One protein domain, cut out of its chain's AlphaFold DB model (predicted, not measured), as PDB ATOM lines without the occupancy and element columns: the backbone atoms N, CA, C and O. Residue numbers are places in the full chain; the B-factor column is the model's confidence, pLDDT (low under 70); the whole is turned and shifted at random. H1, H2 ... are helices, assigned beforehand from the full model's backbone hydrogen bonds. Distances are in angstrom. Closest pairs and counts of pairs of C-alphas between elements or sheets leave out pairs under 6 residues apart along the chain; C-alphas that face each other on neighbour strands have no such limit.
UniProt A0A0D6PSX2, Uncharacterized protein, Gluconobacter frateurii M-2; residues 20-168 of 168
ATOM      1  N   THR A  20     478.718 501.278 408.363       62.69
ATOM      2  CA  THR A  20     478.858 500.628 407.053       62.69
ATOM      3  C   THR A  20     478.681 499.100 407.058       62.69
ATOM      4  O   THR A  20     478.293 498.538 406.031       62.69
ATOM      5  N   GLY A  21     478.964 498.402 408.162       77.38
ATOM      6  CA  GLY A  21     478.975 496.935 408.208       77.38
ATOM      7  C   GLY A  21     477.586 496.301 408.266       77.38
ATOM      8  O   GLY A  21     477.366 495.319 407.562       77.38
ATOM      9  N   LEU A  22     476.623 496.921 408.960       85.44
ATOM     10  CA  LEU A  22     475.227 496.471 408.938       85.44
ATOM     11  C   LEU A  22     474.644 496.556 407.523       85.44
ATOM     12  O   LEU A  22     474.028 495.612 407.045       85.44
ATOM     13  N   ARG A  23     474.903 497.650 406.797       87.31
ATOM     14  CA  ARG A  23     474.436 497.803 405.411       87.31
ATOM     15  C   ARG A  23     475.054 496.767 404.470       87.31
ATOM     16  O   ARG A  23     474.364 496.252 403.594       87.31
ATOM     17  N   LEU A  24     476.344 496.463 404.633       90.12
ATOM     18  CA  LEU A  24     477.005 495.407 403.863       90.12
ATOM     19  C   LEU A  24     476.433 494.025 404.202       90.12
ATOM     20  O   LEU A  24     476.243 493.208 403.302       90.12
ATOM     21  N   TRP A  25     476.161 493.769 405.479       91.69
ATOM     22  CA  TRP A  25     475.531 492.534 405.925       91.69
ATOM     23  C   TRP A  25     474.121 492.384 405.344       91.69
ATOM     24  O   TRP A  25     473.847 491.376 404.699       91.69
ATOM     25  N   LEU A  26     473.284 493.424 405.434       91.81
ATOM     26  CA  LEU A  26     471.947 493.452 404.832       91.81
ATOM     27  C   LEU A  26     472.003 493.194 403.326       91.81
ATOM     28  O   LEU A  26     471.196 492.427 402.817       91.81
ATOM     29  N   ALA A  27     472.979 493.768 402.615       92.56
ATOM     30  CA  ALA A  27     473.144 493.532 401.182       92.56
ATOM     31  C   ALA A  27     473.488 492.068 400.864       92.56
ATOM     32  O   ALA A  27     472.934 491.494 399.925       92.56
ATOM     33  N   LYS A  28     474.372 491.447 401.656       93.94
ATOM     34  CA  LYS A  28     474.713 490.025 401.510       93.94
ATOM     35  C   LYS A  28     473.525 489.125 401.834       93.94
ATOM     36  O   LYS A  28     473.260 488.181 401.095       93.94
ATOM     37  N   GLU A  29     472.793 489.429 402.898       94.00
ATOM     38  CA  GLU A  29     471.640 488.633 403.305       94.00
ATOM     39  C   GLU A  29     470.473 488.810 402.320       94.00
ATOM     40  O   GLU A  29     469.830 487.838 401.929       94.00
ATOM     41  N   ALA A  30     470.276 490.020 401.789       93.25
ATOM     42  CA  ALA A  30     469.338 490.296 400.705       93.25
ATOM     43  C   ALA A  30     469.686 489.512 399.432       93.25
ATOM     44  O   ALA A  30     468.789 488.950 398.801       93.25
ATOM     45  N   GLN A  31     470.972 489.429 399.069       95.81
ATOM     46  CA  GLN A  31     471.425 488.593 397.956       95.81
ATOM     47  C   GLN A  31     471.119 487.111 398.219       95.81
ATOM     48  O   GLN A  31     470.490 486.468 397.379       95.81
ATOM     49  N   ARG A  32     471.485 486.590 399.395       94.06
ATOM     50  CA  ARG A  32     471.238 485.195 399.796       94.06
ATOM     51  C   ARG A  32     469.754 484.831 399.728       94.06
ATOM     52  O   ARG A  32     469.376 483.788 399.195       94.06
ATOM     53  N   HIS A  33     468.897 485.710 400.237       93.31
ATOM     54  CA  HIS A  33     467.452 485.556 400.155       93.31
ATOM     55  C   HIS A  33     466.939 485.652 398.713       93.31
ATOM     56  O   HIS A  33     466.060 484.876 398.325       93.31
ATOM     57  N   GLY A  34     467.496 486.549 397.898       91.75
ATOM     58  CA  GLY A  34     467.192 486.646 396.470       91.75
ATOM     59  C   GLY A  34     467.487 485.347 395.719       91.75
ATOM     60  O   GLY A  34     466.611 484.835 395.022       91.75
ATOM     61  N   GLU A  35     468.671 484.774 395.927       93.81
ATOM     62  CA  GLU A  35     469.089 483.493 395.343       93.81
ATOM     63  C   GLU A  35     468.157 482.356 395.777       93.81
ATOM     64  O   GLU A  35     467.566 481.684 394.931       93.81
ATOM     65  N   LYS A  36     467.909 482.220 397.085       93.44
ATOM     66  CA  LYS A  36     466.998 481.199 397.628       93.44
ATOM     67  C   LYS A  36     465.570 481.340 397.099       93.44
ATOM     68  O   LYS A  36     464.863 480.349 396.899       93.44
ATOM     69  N   LYS A  37     465.109 482.575 396.884       90.38
ATOM     70  CA  LYS A  37     463.784 482.849 396.322       90.38
ATOM     71  C   LYS A  37     463.700 482.402 394.865       90.38
ATOM     72  O   LYS A  37     462.701 481.786 394.506       90.38
ATOM     73  N   LEU A  38     464.722 482.688 394.060       91.25
ATOM     74  CA  LEU A  38     464.794 482.244 392.665       91.25
ATOM     75  C   LEU A  38     464.852 480.718 392.563       91.25
ATOM     76  O   LEU A  38     464.078 480.140 391.804       91.25
ATOM     77  N   GLU A  39     465.691 480.074 393.375       93.44
ATOM     78  CA  GLU A  39     465.781 478.611 393.465       93.44
ATOM     79  C   GLU A  39     464.417 477.999 393.808       93.44
ATOM     80  O   GLU A  39     463.898 477.159 393.078       93.44
ATOM     81  N   THR A  40     463.753 478.516 394.847       88.88
ATOM     82  CA  THR A  40     462.425 478.016 395.237       88.88
ATOM     83  C   THR A  40     461.383 478.231 394.136       88.88
ATOM     84  O   THR A  40     460.503 477.395 393.943       88.88
ATOM     85  N   GLN A  41     461.429 479.359 393.422       88.75
ATOM     86  CA  GLN A  41     460.509 479.624 392.314       88.75
ATOM     87  C   GLN A  41     460.725 478.654 391.151       88.75
ATOM     88  O   GLN A  41     459.742 478.198 390.565       88.75
ATOM     89  N   TYR A  42     461.980 478.320 390.848       90.50
ATOM     90  CA  TYR A  42     462.328 477.346 389.821       90.50
ATOM     91  C   TYR A  42     461.837 475.940 390.196       90.50
ATOM     92  O   TYR A  42     461.089 475.334 389.430       90.50
ATOM     93  N   ASP A  43     462.125 475.490 391.420       90.56
ATOM     94  CA  ASP A  43     461.645 474.209 391.956       90.56
ATOM     95  C   ASP A  43     460.113 474.102 391.932       90.56
ATOM     96  O   ASP A  43     459.535 473.061 391.609       90.56
ATOM     97  N   MET A  44     459.419 475.184 392.300       85.88
ATOM     98  CA  MET A  44     457.957 475.218 392.273       85.88
ATOM     99  C   MET A  44     457.423 475.148 390.843       85.88
ATOM    100  O   MET A  44     456.447 474.437 390.601       85.88
ATOM    101  N   LEU A  45     458.049 475.855 389.897       86.25
ATOM    102  CA  LEU A  45     457.671 475.803 388.488       86.25
ATOM    103  C   LEU A  45     457.826 474.385 387.929       86.25
ATOM    104  O   LEU A  45     456.880 473.877 387.329       86.25
ATOM    105  N   GLU A  46     458.961 473.735 388.179       90.19
ATOM    106  CA  GLU A  46     459.223 472.361 387.740       90.19
ATOM    107  C   GLU A  46     458.159 471.397 388.278       90.19
ATOM    108  O   GLU A  46     457.481 470.714 387.507       90.19
ATOM    109  N   ARG A  47     457.880 471.441 389.586       86.88
ATOM    110  CA  ARG A  47     456.825 470.618 390.205       86.88
ATOM    111  C   ARG A  47     455.436 470.909 389.641       86.88
ATOM    112  O   ARG A  47     454.601 470.008 389.542       86.88
ATOM    113  N   HIS A  48     455.142 472.161 389.294       83.19
ATOM    114  CA  HIS A  48     453.884 472.506 388.635       83.19
ATOM    115  C   HIS A  48     453.817 471.947 387.211       83.19
ATOM    116  O   HIS A  48     452.763 471.437 386.830       83.19
ATOM    117  N   MET A  49     454.917 471.978 386.457       85.88
ATOM    118  CA  MET A  49     455.004 471.378 385.123       85.88
ATOM    119  C   MET A  49     454.834 469.856 385.173       85.88
ATOM    120  O   MET A  49     454.073 469.305 384.374       85.88
ATOM    121  N   GLU A  50     455.452 469.177 386.140       88.38
ATOM    122  CA  GLU A  50     455.269 467.739 386.371       88.38
ATOM    123  C   GLU A  50     453.804 467.402 386.672       88.38
ATOM    124  O   GLU A  50     453.206 466.532 386.032       88.38
ATOM    125  N   ARG A  51     453.184 468.133 387.610       84.44
ATOM    126  CA  ARG A  51     451.772 467.935 387.976       84.44
ATOM    127  C   ARG A  51     450.832 468.223 386.812       84.44
ATOM    128  O   ARG A  51     449.887 467.464 386.609       84.44
ATOM    129  N   ALA A  52     451.079 469.286 386.050       81.56
ATOM    130  CA  ALA A  52     450.285 469.624 384.873       81.56
ATOM    131  C   ALA A  52     450.395 468.529 383.804       81.56
ATOM    132  O   ALA A  52     449.377 468.083 383.281       81.56
ATOM    133  N   THR A  53     451.605 468.029 383.546       86.12
ATOM    134  CA  THR A  53     451.849 466.932 382.599       86.12
ATOM    135  C   THR A  53     451.133 465.655 383.032       86.12
ATOM    136  O   THR A  53     450.448 465.026 382.225       86.12
ATOM    137  N   ALA A  54     451.203 465.310 384.321       83.88
ATOM    138  CA  ALA A  54     450.458 464.185 384.877       83.88
ATOM    139  C   ALA A  54     448.938 464.371 384.716       83.88
ATOM    140  O   ALA A  54     448.250 463.447 384.285       83.88
ATOM    141  N   CYS A  55     448.408 465.567 384.999       82.19
ATOM    142  CA  CYS A  55     446.984 465.872 384.819       82.19
ATOM    143  C   CYS A  55     446.545 465.755 383.355       82.19
ATOM    144  O   CYS A  55     445.474 465.214 383.087       82.19
ATOM    145  N   ILE A  56     447.367 466.217 382.407       81.06
ATOM    146  CA  ILE A  56     447.109 466.069 380.969       81.06
ATOM    147  C   ILE A  56     447.055 464.582 380.596       81.06
ATOM    148  O   ILE A  56     446.101 464.156 379.946       81.06
ATOM    149  N   GLY A  57     448.020 463.780 381.060       81.00
ATOM    150  CA  GLY A  57     448.041 462.332 380.832       81.00
ATOM    151  C   GLY A  57     446.768 461.643 381.332       81.00
ATOM    152  O   GLY A  57     446.091 460.959 380.564       81.00
ATOM    153  N   TRP A  58     446.380 461.901 382.584       79.62
ATOM    154  CA  TRP A  58     445.148 461.349 383.160       79.62
ATOM    155  C   TRP A  58     443.877 461.859 382.476       79.62
ATOM    156  O   TRP A  58     442.909 461.108 382.356       79.62
ATOM    157  N   SER A  59     443.880 463.094 381.971       77.25
ATOM    158  CA  SER A  59     442.757 463.641 381.200       77.25
ATOM    159  C   SER A  59     442.558 462.885 379.886       77.25
ATOM    160  O   SER A  59     441.424 462.555 379.542       77.25
ATOM    161  N   PHE A  60     443.641 462.538 379.180       79.50
ATOM    162  CA  PHE A  60     443.560 461.688 377.987       79.50
ATOM    163  C   PHE A  60     443.048 460.282 378.315       79.50
ATOM    164  O   PHE A  60     442.192 459.764 377.597       79.50
ATOM    165  N   THR A  61     443.512 459.677 379.414       82.31
ATOM    166  CA  THR A  61     443.016 458.367 379.867       82.31
ATOM    167  C   THR A  61     441.520 458.405 380.181       82.31
ATOM    168  O   THR A  61     440.779 457.532 379.727       82.31
ATOM    169  N   LEU A  62     441.054 459.429 380.905       75.75
ATOM    170  CA  LEU A  62     439.634 459.608 381.220       75.75
ATOM    171  C   LEU A  62     438.791 459.837 379.962       75.75
ATOM    172  O   LEU A  62     437.741 459.216 379.816       75.75
ATOM    173  N   ALA A  63     439.254 460.681 379.036       78.25
ATOM    174  CA  ALA A  63     438.560 460.931 377.775       78.25
ATOM    175  C   ALA A  63     438.439 459.653 376.927       78.25
ATOM    176  O   ALA A  63     437.363 459.362 376.405       78.25
ATOM    177  N   GLY A  64     439.510 458.858 376.839       81.88
ATOM    178  CA  GLY A  64     439.494 457.564 376.154       81.88
ATOM    179  C   GLY A  64     438.547 456.557 376.811       81.88
ATOM    180  O   GLY A  64     437.761 455.909 376.120       81.88
ATOM    181  N   GLY A  65     438.562 456.469 378.145       79.12
ATOM    182  CA  GLY A  65     437.652 455.607 378.904       79.12
ATOM    183  C   GLY A  65     436.181 455.994 378.732       79.12
ATOM    184  O   GLY A  65     435.341 455.128 378.495       79.12
ATOM    185  N   LEU A  66     435.869 457.293 378.773       74.81
ATOM    186  CA  LEU A  66     434.516 457.797 378.517       74.81
ATOM    187  C   LEU A  66     434.066 457.523 377.079       74.81
ATOM    188  O   LEU A  66     432.931 457.098 376.880       74.81
ATOM    189  N   ALA A  67     434.938 457.714 376.086       79.50
ATOM    190  CA  ALA A  67     434.619 457.401 374.694       79.50
ATOM    191  C   ALA A  67     434.276 455.912 374.516       79.50
ATOM    192  O   ALA A  67     433.268 455.582 373.891       79.50
ATOM    193  N   ALA A  68     435.057 455.016 375.128       80.62
ATOM    194  CA  ALA A  68     434.777 453.582 375.115       80.62
ATOM    195  C   ALA A  68     433.448 453.237 375.816       80.62
ATOM    196  O   ALA A  68     432.652 452.470 375.276       80.62
ATOM    197  N   ALA A  69     433.172 453.841 376.977       75.06
ATOM    198  CA  ALA A  69     431.920 453.634 377.705       75.06
ATOM    199  C   ALA A  69     430.700 454.103 376.896       75.06
ATOM    200  O   ALA A  69     429.704 453.387 376.815       75.06
ATOM    201  N   VAL A  70     430.786 455.261 376.231       77.75
ATOM    202  CA  VAL A  70     429.726 455.774 375.345       77.75
ATOM    203  C   VAL A  70     429.458 454.818 374.183       77.75
ATOM    204  O   VAL A  70     428.298 454.581 373.858       77.75
ATOM    205  N   MET A  71     430.499 454.231 373.584       79.44
ATOM    206  CA  MET A  71     430.337 453.249 372.503       79.44
ATOM    207  C   MET A  71     429.717 451.924 372.975       79.44
ATOM    208  O   MET A  71     429.055 451.254 372.185       79.44
ATOM    209  N   ALA A  72     429.930 451.536 374.235       79.50
ATOM    210  CA  ALA A  72     429.409 450.292 374.805       79.50
ATOM    211  C   ALA A  72     427.974 450.416 375.358       79.50
ATOM    212  O   ALA A  72     427.247 449.424 375.430       79.50
ATOM    213  N   SER A  73     427.554 451.621 375.745       71.62
ATOM    214  CA  SER A  73     426.293 451.857 376.459       71.62
ATOM    215  C   SER A  73     425.082 451.909 375.522       71.62
ATOM    216  O   SER A  73     425.103 452.599 374.506       71.62
ATOM    217  N   LYS A  74     423.972 451.256 375.903       68.75
ATOM    218  CA  LYS A  74     422.682 451.364 375.185       68.75
ATOM    219  C   LYS A  74     421.873 452.614 375.548       68.75
ATOM    220  O   LYS A  74     421.079 453.066 374.728       68.75
ATOM    221  N   ASP A  75     422.065 453.167 376.747       73.56
ATOM    222  CA  ASP A  75     421.391 454.384 377.213       73.56
ATOM    223  C   ASP A  75     422.400 455.348 377.854       73.56
ATOM    224  O   ASP A  75     423.063 455.037 378.843       73.56
ATOM    225  N   LEU A  76     422.514 456.542 377.274       74.75
ATOM    226  CA  LEU A  76     423.449 457.586 377.702       74.75
ATOM    227  C   LEU A  76     422.986 458.304 378.978       74.75
ATOM    228  O   LEU A  76     423.755 459.046 379.592       74.75
ATOM    229  N   SER A  77     421.732 458.109 379.390       77.19
ATOM    230  CA  SER A  77     421.149 458.797 380.544       77.19
ATOM    231  C   SER A  77     421.801 458.381 381.865       77.19
ATOM    232  O   SER A  77     421.978 459.228 382.744       77.19
ATOM    233  N   CYS A  78     422.224 457.121 381.980       72.94
ATOM    234  CA  CYS A  78     422.863 456.567 383.176       72.94
ATOM    235  C   CYS A  78     424.290 457.104 383.396       72.94
ATOM    236  O   CYS A  78     424.738 457.229 384.533       72.94
ATOM    237  N   LEU A  79     424.986 457.515 382.328       75.69
ATOM    238  CA  LEU A  79     426.358 458.040 382.398       75.69
ATOM    239  C   LEU A  79     426.453 459.472 382.955       75.69
ATOM    240  O   LEU A  79     427.549 459.951 383.247       75.69
ATOM    241  N   LYS A  80     425.325 460.168 383.143       81.81
ATOM    242  CA  LYS A  80     425.309 461.547 383.660       81.81
ATOM    243  C   LYS A  80     425.842 461.639 385.092       81.81
ATOM    244  O   LYS A  80     426.565 462.575 385.410       81.81
ATOM    245  N   ILE A  81     425.510 460.663 385.939       81.94
ATOM    246  CA  ILE A  81     425.916 460.633 387.353       81.94
ATOM    247  C   ILE A  81     427.447 460.527 387.499       81.94
ATOM    248  O   ILE A  81     428.034 461.433 388.095       81.94
ATOM    249  N   PRO A  82     428.128 459.518 386.917       80.25
ATOM    250  CA  PRO A  82     429.585 459.421 387.024       80.25
ATOM    251  C   PRO A  82     430.314 460.590 386.344       80.25
ATOM    252  O   PRO A  82     431.394 460.978 386.784       80.25
ATOM    253  N   MET A  83     429.719 461.209 385.317       80.88
ATOM    254  CA  MET A  83     430.278 462.411 384.689       80.88
ATOM    255  C   MET A  83     430.264 463.624 385.634       80.88
ATOM    256  O   MET A  83     431.244 464.367 385.692       80.88
ATOM    257  N   VAL A  84     429.184 463.813 386.403       85.50
ATOM    258  CA  VAL A  84     429.097 464.882 387.412       85.50
ATOM    259  C   VAL A  84     430.087 464.642 388.551       85.50
ATOM    260  O   VAL A  84     430.781 465.577 388.952       85.50
ATOM    261  N   GLU A  85     430.214 463.407 389.045       83.25
ATOM    262  CA  GLU A  85     431.201 463.081 390.086       83.25
ATOM    263  C   GLU A  85     432.641 463.314 389.613       83.25
ATOM    264  O   GLU A  85     433.433 463.925 390.334       83.25
ATOM    265  N   ALA A  86     432.972 462.913 388.382       81.25
ATOM    266  CA  ALA A  86     434.285 463.169 387.792       81.25
ATOM    267  C   ALA A  86     434.567 464.675 387.638       81.25
ATOM    268  O   ALA A  86     435.680 465.129 387.917       81.25
ATOM    269  N   ALA A  87     433.560 465.469 387.256       84.94
ATOM    270  CA  ALA A  87     433.687 466.923 387.182       84.94
ATOM    271  C   ALA A  87     433.929 467.552 388.566       84.94
ATOM    272  O   ALA A  87     434.807 468.404 388.713       84.94
ATOM    273  N   LEU A  88     433.208 467.105 389.600       85.94
ATOM    274  CA  LEU A  88     433.416 467.566 390.978       85.94
ATOM    275  C   LEU A  88     434.804 467.182 391.507       85.94
ATOM    276  O   LEU A  88     435.461 468.003 392.153       85.94
ATOM    277  N   ALA A  89     435.280 465.976 391.193       85.88
ATOM    278  CA  ALA A  89     436.635 465.555 391.525       85.88
ATOM    279  C   ALA A  89     437.685 466.460 390.856       85.88
ATOM    280  O   ALA A  89     438.617 466.915 391.519       85.88
ATOM    281  N   ALA A  90     437.504 466.803 389.577       84.12
ATOM    282  CA  ALA A  90     438.407 467.700 388.854       84.12
ATOM    283  C   ALA A  90     438.448 469.118 389.457       84.12
ATOM    284  O   ALA A  90     439.524 469.711 389.591       84.12
ATOM    285  N   VAL A  91     437.300 469.657 389.882       86.50
ATOM    286  CA  VAL A  91     437.242 470.944 390.596       86.50
ATOM    287  C   VAL A  91     438.005 470.862 391.923       86.50
ATOM    288  O   VAL A  91     438.835 471.732 392.201       86.50
ATOM    289  N   ALA A  92     437.803 469.801 392.710       85.06
ATOM    290  CA  ALA A  92     438.528 469.593 393.966       85.06
ATOM    291  C   ALA A  92     440.050 469.468 393.752       85.06
ATOM    292  O   ALA A  92     440.830 470.064 394.499       85.06
ATOM    293  N   ALA A  93     440.486 468.766 392.702       83.44
ATOM    294  CA  ALA A  93     441.897 468.657 392.332       83.44
ATOM    295  C   ALA A  93     442.496 470.009 391.901       83.44
ATOM    296  O   ALA A  93     443.631 470.333 392.259       83.44
ATOM    297  N   THR A  94     441.724 470.842 391.199       83.38
ATOM    298  CA  THR A  94     442.168 472.171 390.743       83.38
ATOM    299  C   THR A  94     442.483 473.092 391.922       83.38
ATOM    300  O   THR A  94     443.485 473.808 391.898       83.38
ATOM    301  N   VAL A  95     441.690 473.023 392.998       83.19
ATOM    302  CA  VAL A  95     441.938 473.781 394.239       83.19
ATOM    303  C   VAL A  95     443.294 473.423 394.861       83.19
ATOM    304  O   VAL A  95     443.970 474.301 395.397       83.19
ATOM    305  N   VAL A  96     443.724 472.161 394.762       82.50
ATOM    306  CA  VAL A  96     445.024 471.693 395.280       82.50
ATOM    307  C   VAL A  96     446.191 472.164 394.408       82.50
ATOM    308  O   VAL A  96     447.270 472.457 394.926       82.50
ATOM    309  N   ILE A  97     445.990 472.230 393.090       81.12
ATOM    310  CA  ILE A  97     447.027 472.622 392.124       81.12
ATOM    311  C   ILE A  97     447.258 474.137 392.134       81.12
ATOM    312  O   ILE A  97     448.369 474.583 391.839       81.12
ATOM    313  N   LEU A  98     446.240 474.925 392.490       81.75
ATOM    314  CA  LEU A  98     446.313 476.377 392.435       81.75
ATOM    315  C   LEU A  98     447.440 476.918 393.346       81.75
ATOM    316  O   LEU A  98     447.404 476.705 394.564       81.75
ATOM    317  N   PRO A  99     448.408 477.680 392.799       69.75
ATOM    318  CA  PRO A  99     449.607 478.118 393.523       69.75
ATOM    319  C   PRO A  99     449.355 479.250 394.534       69.75
ATOM    320  O   PRO A  99     450.294 479.871 395.025       69.75
ATOM    321  N   SER A 100     448.101 479.575 394.851       78.00
ATOM    322  CA  SER A 100     447.797 480.718 395.711       78.00
ATOM    323  C   SER A 100     448.196 480.460 397.170       78.00
ATOM    324  O   SER A 100     448.081 479.347 397.666       78.00
ATOM    325  N   GLY A 101     448.634 481.497 397.886       79.19
ATOM    326  CA  GLY A 101     448.708 481.492 399.354       79.19
ATOM    327  C   GLY A 101     449.778 480.609 400.010       79.19
ATOM    328  O   GLY A 101     449.635 480.312 401.194       79.19
ATOM    329  N   TRP A 102     450.814 480.184 399.285       84.12
ATOM    330  CA  TRP A 102     451.993 479.553 399.890       84.12
ATOM    331  C   TRP A 102     452.946 480.611 400.456       84.12
ATOM    332  O   TRP A 102     453.251 481.600 399.786       84.12
ATOM    333  N   GLY A 103     453.431 480.390 401.677       83.56
ATOM    334  CA  GLY A 103     454.529 481.155 402.257       83.56
ATOM    335  C   GLY A 103     455.841 480.758 401.585       83.56
ATOM    336  O   GLY A 103     456.172 479.571 401.516       83.56
ATOM    337  N   LEU A 104     456.581 481.739 401.073       85.56
ATOM    338  CA  LEU A 104     457.895 481.504 400.480       85.56
ATOM    339  C   LEU A 104     458.951 481.393 401.592       85.56
ATOM    340  O   LEU A 104     458.888 482.143 402.563       85.56
ATOM    341  N   PRO A 105     459.962 480.520 401.448       82.88
ATOM    342  CA  PRO A 105     461.040 480.347 402.428       82.88
ATOM    343  C   PRO A 105     462.062 481.500 402.409       82.88
ATOM    344  O   PRO A 105     463.175 481.348 402.918       82.88
ATOM    345  N   SER A 106     461.720 482.616 401.762       88.62
ATOM    346  CA  SER A 106     462.589 483.764 401.570       88.62
ATOM    347  C   SER A 106     461.799 485.069 401.468       88.62
ATOM    348  O   SER A 106     460.731 485.120 400.849       88.62
ATOM    349  N   ASP A 107     462.369 486.130 402.038       91.12
ATOM    350  CA  ASP A 107     461.871 487.492 401.962       91.12
ATOM    351  C   ASP A 107     462.357 488.244 400.713       91.12
ATOM    352  O   ASP A 107     463.226 487.808 399.959       91.12
ATOM    353  N   SER A 108     461.724 489.385 400.437       90.62
ATOM    354  CA  SER A 108     462.125 490.244 399.323       90.62
ATOM    355  C   SER A 108     463.458 490.934 399.639       90.62
ATOM    356  O   SER A 108     463.549 491.548 400.703       90.62
ATOM    357  N   PRO A 109     464.444 490.940 398.721       92.19
ATOM    358  CA  PRO A 109     465.694 491.677 398.912       92.19
ATOM    359  C   PRO A 109     465.468 493.154 399.262       92.19
ATOM    360  O   PRO A 109     466.093 493.670 400.181       92.19
ATOM    361  N   ASN A 110     464.503 493.814 398.607       93.19
ATOM    362  CA  ASN A 110     464.150 495.205 398.914       93.19
ATOM    363  C   ASN A 110     463.608 495.345 400.338       93.19
ATOM    364  O   ASN A 110     463.983 496.259 401.055       93.19
ATOM    365  N   TRP A 111     462.773 494.396 400.775       93.25
ATOM    366  CA  TRP A 111     462.248 494.414 402.138       93.25
ATOM    367  C   TRP A 111     463.382 494.296 403.158       93.25
ATOM    368  O   TRP A 111     463.380 495.061 404.111       93.25
ATOM    369  N   ILE A 112     464.360 493.410 402.932       92.69
ATOM    370  CA  ILE A 112     465.535 493.239 403.807       92.69
ATOM    371  C   ILE A 112     466.348 494.536 403.891       92.69
ATOM    372  O   ILE A 112     466.718 494.954 404.984       92.69
ATOM    373  N   MET A 113     466.590 495.193 402.754       92.50
ATOM    374  CA  MET A 113     467.383 496.427 402.683       92.50
ATOM    375  C   MET A 113     466.704 497.644 403.324       92.50
ATOM    376  O   MET A 113     467.403 498.551 403.773       92.50
ATOM    377  N   ASP A 114     465.370 497.659 403.373       92.19
ATOM    378  CA  ASP A 114     464.570 498.793 403.852       92.19
ATOM    379  C   ASP A 114     464.199 498.692 405.349       92.19
ATOM    380  O   ASP A 114     463.429 499.512 405.853       92.19
ATOM    381  N   GLN A 115     464.703 497.687 406.077       89.12
ATOM    382  CA  GLN A 115     464.352 497.508 407.487       89.12
ATOM    383  C   GLN A 115     465.037 498.537 408.406       89.12
ATOM    384  O   GLN A 115     466.242 498.757 408.290       89.12
ATOM    385  N   PRO A 116     464.314 499.121 409.382       88.81
ATOM    386  CA  PRO A 116     464.844 500.146 410.281       88.81
ATOM    387  C   PRO A 116     465.551 499.572 411.529       88.81
ATOM    388  O   PRO A 116     465.503 500.194 412.588       88.81
ATOM    389  N   TYR A 117     466.158 498.383 411.448       88.19
ATOM    390  CA  TYR A 117     466.826 497.754 412.598       88.19
ATOM    391  C   TYR A 117     468.202 498.364 412.864       88.19
ATOM    392  O   TYR A 117     468.907 498.766 411.934       88.19
ATOM    393  N   ALA A 118     468.587 498.425 414.140       85.81
ATOM    394  CA  ALA A 118     469.844 499.033 414.569       85.81
ATOM    395  C   ALA A 118     471.009 498.030 414.588       85.81
ATOM    396  O   ALA A 118     472.168 498.440 414.511       85.81
ATOM    397  N   SER A 119     470.714 496.728 414.670       87.25
ATOM    398  CA  SER A 119     471.719 495.667 414.768       87.25
ATOM    399  C   SER A 119     471.406 494.451 413.890       87.25
ATOM    400  O   SER A 119     470.270 494.217 413.474       87.25
ATOM    401  N   GLU A 120     472.439 493.645 413.627       89.06
ATOM    402  CA  GLU A 120     472.316 492.354 412.934       89.06
ATOM    403  C   GLU A 120     471.417 491.378 413.706       89.06
ATOM    404  O   GLU A 120     470.647 490.633 413.099       89.06
ATOM    405  N   LEU A 121     471.486 491.410 415.041       89.56
ATOM    406  CA  LEU A 121     470.710 490.532 415.909       89.56
ATOM    407  C   LEU A 121     469.207 490.787 415.754       89.56
ATOM    408  O   LEU A 121     468.460 489.848 415.492       89.56
ATOM    409  N   GLU A 122     468.782 492.051 415.832       89.50
ATOM    410  CA  GLU A 122     467.375 492.438 415.657       89.50
ATOM    411  C   GLU A 122     466.830 491.988 414.296       89.50
ATOM    412  O   GLU A 122     465.715 491.471 414.194       89.50
ATOM    413  N   MET A 123     467.636 492.133 413.239       92.25
ATOM    414  CA  MET A 123     467.238 491.688 411.908       92.25
ATOM    415  C   MET A 123     467.153 490.158 411.811       92.25
ATOM    416  O   MET A 123     466.205 489.631 411.224       92.25
ATOM    417  N   CYS A 124     468.096 489.429 412.410       91.00
ATOM    418  CA  CYS A 124     468.052 487.967 412.471       91.00
ATOM    419  C   CYS A 124     466.811 487.453 413.217       91.00
ATOM    420  O   CYS A 124     466.156 486.522 412.746       91.00
ATOM    421  N   GLU A 125     466.457 488.069 414.346       93.81
ATOM    422  CA  GLU A 125     465.252 487.726 415.108       93.81
ATOM    423  C   GLU A 125     463.979 487.984 414.289       93.81
ATOM    424  O   GLU A 125     463.097 487.122 414.212       93.81
ATOM    425  N   ALA A 126     463.906 489.123 413.595       92.44
ATOM    426  CA  ALA A 126     462.782 489.442 412.718       92.44
ATOM    427  C   ALA A 126     462.637 488.440 411.557       92.44
ATOM    428  O   ALA A 126     461.523 488.001 411.247       92.44
ATOM    429  N   LEU A 127     463.749 488.043 410.929       93.25
ATOM    430  CA  LEU A 127     463.765 487.019 409.880       93.25
ATOM    431  C   LEU A 127     463.323 485.648 410.417       93.25
ATOM    432  O   LEU A 127     462.546 484.951 409.756       93.25
ATOM    433  N   ALA A 128     463.762 485.272 411.621       93.19
ATOM    434  CA  ALA A 128     463.371 484.018 412.259       93.19
ATOM    435  C   ALA A 128     461.855 483.955 412.515       93.19
ATOM    436  O   ALA A 128     461.207 482.986 412.107       93.19
ATOM    437  N   LEU A 129     461.272 485.015 413.085       93.94
ATOM    438  CA  LEU A 129     459.826 485.103 413.335       93.94
ATOM    439  C   LEU A 129     459.004 485.025 412.039       93.94
ATOM    440  O   LEU A 129     457.970 484.357 411.977       93.94
ATOM    441  N   ARG A 130     459.466 485.679 410.965       91.62
ATOM    442  CA  ARG A 130     458.798 485.604 409.654       91.62
ATOM    443  C   ARG A 130     458.881 484.213 409.039       91.62
ATOM    444  O   ARG A 130     457.905 483.751 408.443       91.62
ATOM    445  N   SER A 131     460.022 483.546 409.185       91.12
ATOM    446  CA  SER A 131     460.194 482.161 408.744       91.12
ATOM    447  C   SER A 131     459.204 481.233 409.455       91.12
ATOM    448  O   SER A 131     458.490 480.481 408.789       91.12
ATOM    449  N   GLU A 132     459.078 481.348 410.779       93.69
ATOM    450  CA  GLU A 132     458.113 480.579 411.574       93.69
ATOM    451  C   GLU A 132     456.666 480.837 411.127       93.69
ATOM    452  O   GLU A 132     455.921 479.894 410.848       93.69
ATOM    453  N   MET A 133     456.292 482.104 410.919       91.69
ATOM    454  CA  MET A 133     454.967 482.460 410.403       91.69
ATOM    455  C   MET A 133     454.678 481.809 409.037       91.69
ATOM    456  O   MET A 133     453.575 481.305 408.803       91.69
ATOM    457  N   ASN A 134     455.655 481.785 408.127       91.19
ATOM    458  CA  ASN A 134     455.506 481.139 406.822       91.19
ATOM    459  C   ASN A 134     455.381 479.611 406.936       91.19
ATOM    460  O   ASN A 134     454.600 479.005 406.193       91.19
ATOM    461  N   ILE A 135     456.104 478.984 407.870       92.12
ATOM    462  CA  ILE A 135     455.988 477.548 408.163       92.12
ATOM    463  C   ILE A 135     454.574 477.222 408.653       92.12
ATOM    464  O   ILE A 135     453.945 476.296 408.133       92.12
ATOM    465  N   ASP A 136     454.035 478.015 409.574       93.31
ATOM    466  CA  ASP A 136     452.685 477.827 410.108       93.31
ATOM    467  C   ASP A 136     451.595 478.011 409.046       93.31
ATOM    468  O   ASP A 136     450.647 477.214 408.964       93.31
ATOM    469  N   LEU A 137     451.727 479.032 408.193       90.88
ATOM    470  CA  LEU A 137     450.829 479.242 407.056       90.88
ATOM    471  C   LEU A 137     450.851 478.034 406.112       90.88
ATOM    472  O   LEU A 137     449.790 477.507 405.751       90.88
ATOM    473  N   ASN A 138     452.045 477.543 405.780       90.69
ATOM    474  CA  ASN A 138     452.224 476.369 404.933       90.69
ATOM    475  C   ASN A 138     451.645 475.103 405.577       90.69
ATOM    476  O   ASN A 138     450.981 474.324 404.893       90.69
ATOM    477  N   ALA A 139     451.802 474.916 406.888       90.38
ATOM    478  CA  ALA A 139     451.227 473.780 407.608       90.38
ATOM    479  C   ALA A 139     449.689 473.770 407.538       90.38
ATOM    480  O   ALA A 139     449.075 472.724 407.294       90.38
ATOM    481  N   ARG A 140     449.040 474.933 407.698       90.56
ATOM    482  CA  ARG A 140     447.574 475.067 407.559       90.56
ATOM    483  C   ARG A 140     447.111 474.797 406.126       90.56
ATOM    484  O   ARG A 140     446.115 474.093 405.913       90.56
ATOM    485  N   ARG A 141     447.853 475.312 405.144       88.19
ATOM    486  CA  ARG A 141     447.610 475.062 403.716       88.19
ATOM    487  C   ARG A 141     447.734 473.581 403.376       88.19
ATOM    488  O   ARG A 141     446.818 473.036 402.769       88.19
ATOM    489  N   LEU A 142     448.788 472.910 403.835       88.88
ATOM    490  CA  LEU A 142     449.012 471.479 403.613       88.88
ATOM    491  C   LEU A 142     447.876 470.620 404.172       88.88
ATOM    492  O   LEU A 142     447.406 469.716 403.480       88.88
ATOM    493  N   LYS A 143     447.376 470.930 405.376       89.62
ATOM    494  CA  LYS A 143     446.200 470.242 405.944       89.62
ATOM    495  C   LYS A 143     444.967 470.396 405.047       89.62
ATOM    496  O   LYS A 143     444.280 469.413 404.778       89.62
ATOM    497  N   SER A 144     444.723 471.608 404.548       88.00
ATOM    498  CA  SER A 144     443.591 471.902 403.660       88.00
ATOM    499  C   SER A 144     443.725 471.190 402.311       88.00
ATOM    500  O   SER A 144     442.789 470.532 401.864       88.00
ATOM    501  N   CYS A 145     444.904 471.246 401.685       87.50
ATOM    502  CA  CYS A 145     445.187 470.520 400.448       87.50
ATOM    503  C   CYS A 145     445.024 469.006 400.630       87.50
ATOM    504  O   CYS A 145     444.455 468.346 399.766       87.50
ATOM    505  N   GLY A 146     445.462 468.456 401.768       87.06
ATOM    506  CA  GLY A 146     445.284 467.042 402.096       87.06
ATOM    507  C   GLY A 146     443.814 466.624 402.176       87.06
ATOM    508  O   GLY A 146     443.465 465.542 401.706       87.06
ATOM    509  N   PHE A 147     442.942 467.481 402.715       90.19
ATOM    510  CA  PHE A 147     441.497 467.245 402.712       90.19
ATOM    511  C   PHE A 147     440.935 467.198 401.284       90.19
ATOM    512  O   PHE A 147     440.326 466.201 400.904       90.19
ATOM    513  N   TRP A 148     441.202 468.222 400.466       88.62
ATOM    514  CA  TRP A 148     440.713 468.286 399.082       88.62
ATOM    515  C   TRP A 148     441.235 467.144 398.205       88.62
ATOM    516  O   TRP A 148     440.475 466.589 397.412       88.62
ATOM    517  N   LEU A 149     442.493 466.738 398.393       88.50
ATOM    518  CA  LEU A 149     443.088 465.606 397.683       88.50
ATOM    519  C   LEU A 149     442.361 464.293 398.012       88.50
ATOM    520  O   LEU A 149     442.038 463.527 397.108       88.50
ATOM    521  N   ARG A 150     442.068 464.040 399.296       89.56
ATOM    522  CA  ARG A 150     441.318 462.845 399.721       89.56
ATOM    523  C   ARG A 150     439.904 462.847 399.152       89.56
ATOM    524  O   ARG A 150     439.471 461.827 398.627       89.56
ATOM    525  N   THR A 151     439.214 463.985 399.206       88.62
ATOM    526  CA  THR A 151     437.868 464.132 398.634       88.62
ATOM    527  C   THR A 151     437.874 463.879 397.127       88.62
ATOM    528  O   THR A 151     437.049 463.116 396.635       88.62
ATOM    529  N   SER A 152     438.845 464.440 396.398       88.12
ATOM    530  CA  SER A 152     439.014 464.189 394.963       88.12
ATOM    531  C   SER A 152     439.274 462.712 394.660       88.12
ATOM    532  O   SER A 152     438.713 462.184 393.704       88.12
ATOM    533  N   ALA A 153     440.114 462.042 395.456       86.19
ATOM    534  CA  ALA A 153     440.427 460.629 395.260       86.19
ATOM    535  C   ALA A 153     439.193 459.739 395.466       86.19
ATOM    536  O   ALA A 153     438.942 458.860 394.649       86.19
ATOM    537  N   VAL A 154     438.404 459.999 396.515       89.75
ATOM    538  CA  VAL A 154     437.152 459.270 396.775       89.75
ATOM    539  C   VAL A 154     436.143 459.493 395.647       89.75
ATOM    540  O   VAL A 154     435.585 458.526 395.147       89.75
ATOM    541  N   LEU A 155     435.948 460.736 395.198       86.81
ATOM    542  CA  LEU A 155     435.020 461.032 394.100       86.81
ATOM    543  C   LEU A 155     435.444 460.373 392.780       86.81
ATOM    544  O   LEU A 155     434.598 459.890 392.034       86.81
ATOM    545  N   MET A 156     436.746 460.313 392.478       83.94
ATOM    546  CA  MET A 156     437.217 459.610 391.280       83.94
ATOM    547  C   MET A 156     436.985 458.100 391.360       83.94
ATOM    548  O   MET A 156     436.615 457.491 390.355       83.94
ATOM    549  N   THR A 157     437.205 457.475 392.522       84.06
ATOM    550  CA  THR A 157     437.008 456.027 392.662       84.06
ATOM    551  C   THR A 157     435.530 455.648 392.635       84.06
ATOM    552  O   THR A 157     435.189 454.652 391.993       84.06
ATOM    553  N   THR A 158     434.644 456.442 393.249       86.62
ATOM    554  CA  THR A 158     433.191 456.218 393.161       86.62
ATOM    555  C   THR A 158     432.680 456.422 391.740       86.62
ATOM    556  O   THR A 158     431.953 455.561 391.242       86.62
ATOM    557  N   ALA A 159     433.141 457.469 391.046       82.50
ATOM    558  CA  ALA A 159     432.753 457.740 389.664       82.50
ATOM    559  C   ALA A 159     433.142 456.584 388.733       82.50
ATOM    560  O   ALA A 159     432.331 456.136 387.922       82.50
ATOM    561  N   ALA A 160     434.368 456.066 388.873       80.56
ATOM    562  CA  ALA A 160     434.845 454.938 388.079       80.56
ATOM    563  C   ALA A 160     434.055 453.649 388.365       80.56
ATOM    564  O   ALA A 160     433.676 452.945 387.429       80.56
ATOM    565  N   ALA A 161     433.766 453.354 389.638       83.19
ATOM    566  CA  ALA A 161     432.984 452.180 390.021       83.19
ATOM    567  C   ALA A 161     431.541 452.250 389.492       83.19
ATOM    568  O   ALA A 161     431.044 451.276 388.926       83.19
ATOM    569  N   LEU A 162     430.885 453.408 389.616       81.75
ATOM    570  CA  LEU A 162     429.534 453.631 389.095       81.75
ATOM    571  C   LEU A 162     429.489 453.540 387.568       81.75
ATOM    572  O   LEU A 162     428.593 452.898 387.026       81.75
ATOM    573  N   ALA A 163     430.462 454.137 386.874       75.62
ATOM    574  CA  ALA A 163     430.557 454.047 385.420       75.62
ATOM    575  C   ALA A 163     430.726 452.598 384.946       75.62
ATOM    576  O   ALA A 163     430.085 452.202 383.977       75.62
ATOM    577  N   ALA A 164     431.543 451.801 385.644       77.19
ATOM    578  CA  ALA A 164     431.713 450.389 385.328       77.19
ATOM    579  C   ALA A 164     430.410 449.600 385.529       77.19
ATOM    580  O   ALA A 164     430.007 448.876 384.629       77.19
ATOM    581  N   VAL A 165     429.723 449.770 386.664       80.50
ATOM    582  CA  VAL A 165     428.468 449.049 386.956       80.50
ATOM    583  C   VAL A 165     427.354 449.403 385.971       80.50
ATOM    584  O   VAL A 165     426.593 448.528 385.591       80.50
ATOM    585  N   LEU A 166     427.253 450.667 385.553       74.06
ATOM    586  CA  LEU A 166     426.192 451.131 384.650       74.06
ATOM    587  C   LEU A 166     426.466 450.830 383.167       74.06
ATOM    588  O   LEU A 166     425.565 450.994 382.345       74.06
ATOM    589  N   ALA A 167     427.694 450.439 382.819       66.69
ATOM    590  CA  ALA A 167     428.078 450.063 381.459       66.69
ATOM    591  C   ALA A 167     427.816 448.576 381.134       66.69
ATOM    592  O   ALA A 167     427.854 448.215 379.956       66.69
ATOM    593  N   PHE A 168     427.559 447.735 382.146       59.69
ATOM    594  CA  PHE A 168     427.193 446.316 382.013       59.69
ATOM    595  C   PHE A 168     425.701 446.098 382.282       59.69
ATOM    596  O   PHE A 168     425.127 445.197 381.625       59.69
TER     597      PHE A 168
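AT A GLANCE: This is residues 20 to 168 of the 168 residues of an uncharacterized protein of Gluconobacter frateurii M-2 (UniProt A0A0D6PSX2). Two very long helices, H1 and H4, run side by side in the same direction along nearly the whole length of a thin rod. The shorter H2 runs back against them and packs on the later part of H4, and the tiny H3 packs on the early part of H1 near the other end of the rod. The bundle of H1, H2 and H4 is not closely packed throughout: H2 and H4 share many close C-alphas, H1 and H4 few. The printed part has 149 residues with four named helices, in the order H1, H2, H3, H4, and no named strand; the class is all helix. The whole is extended, with a radius of gyration of the C-alphas of 23.7 A and spans of 81 by 23 by 15 A.

IN THESE COORDINATES: The longest helix, H1, holds residues 20 to 72 and measures 77.6 A from first to last C-alpha, starting with C-alpha 20 at (478.858, 500.628, 407.053). H4 holds residues 120 to 167 and measures 68.8 A, from C-alpha 120 at (472.316, 492.354, 412.934) to C-alpha 167 at (428.078, 450.063, 381.459). H2, residues 80 to 97, measures 25.8 A. H3, residues 109 to 113, measures 6.3 A.

HOW THE PARTS SIT: H1, H2 and H4 form a bundle, up and down, each running against the one before it in the chain. H1 and H4 touch, the C-alphas of Leu 22 and Glu 120 being their closest at 6.4 A. Their lines stand at a shallow tilt of 2 degrees, the same way, with centres 15.1 A apart. H2 touches H4, which meets it with residues 145 to 163 alone; the closest C-alphas are those of Ala 89 and Ser 152, at 4.4 A. These two run opposite ways at a shallow tilt of 13 degrees. H1 and H2 are close but not clearly touching, with the C-alphas of His 48 and Ile 97 the closest at 7.7 A. They run opposite ways at a shallow tilt of 11 degrees. H3 touches H1, which meets it with residues 23 to 34 alone; the closest C-alphas are those of Ala 30 and Pro 109, at 4.3 A. H3 and H4 are apart, but only just, their closest C-alphas being 8.4 A from each other. H2 and H3 are apart. In H1, H3 and H4 every O i to N i+4 pair is within hydrogen-bond range; in H2, 13 of 14 are.

THE WHOLE: The outline is a rod, and the two C-alphas farthest apart, those of Thr 20 and Lys 74, are 81.2 A from each other. The printed part has no cut and ends at residue 168, the chain's last. The link from H2 to H3, with 11 residues, is long; the links from H1 to H2 and from H3 to H4 are short. The mean pLDDT of the printed part is 85.3, and the residues under 70 are 20, 74, 99, 167 and 168.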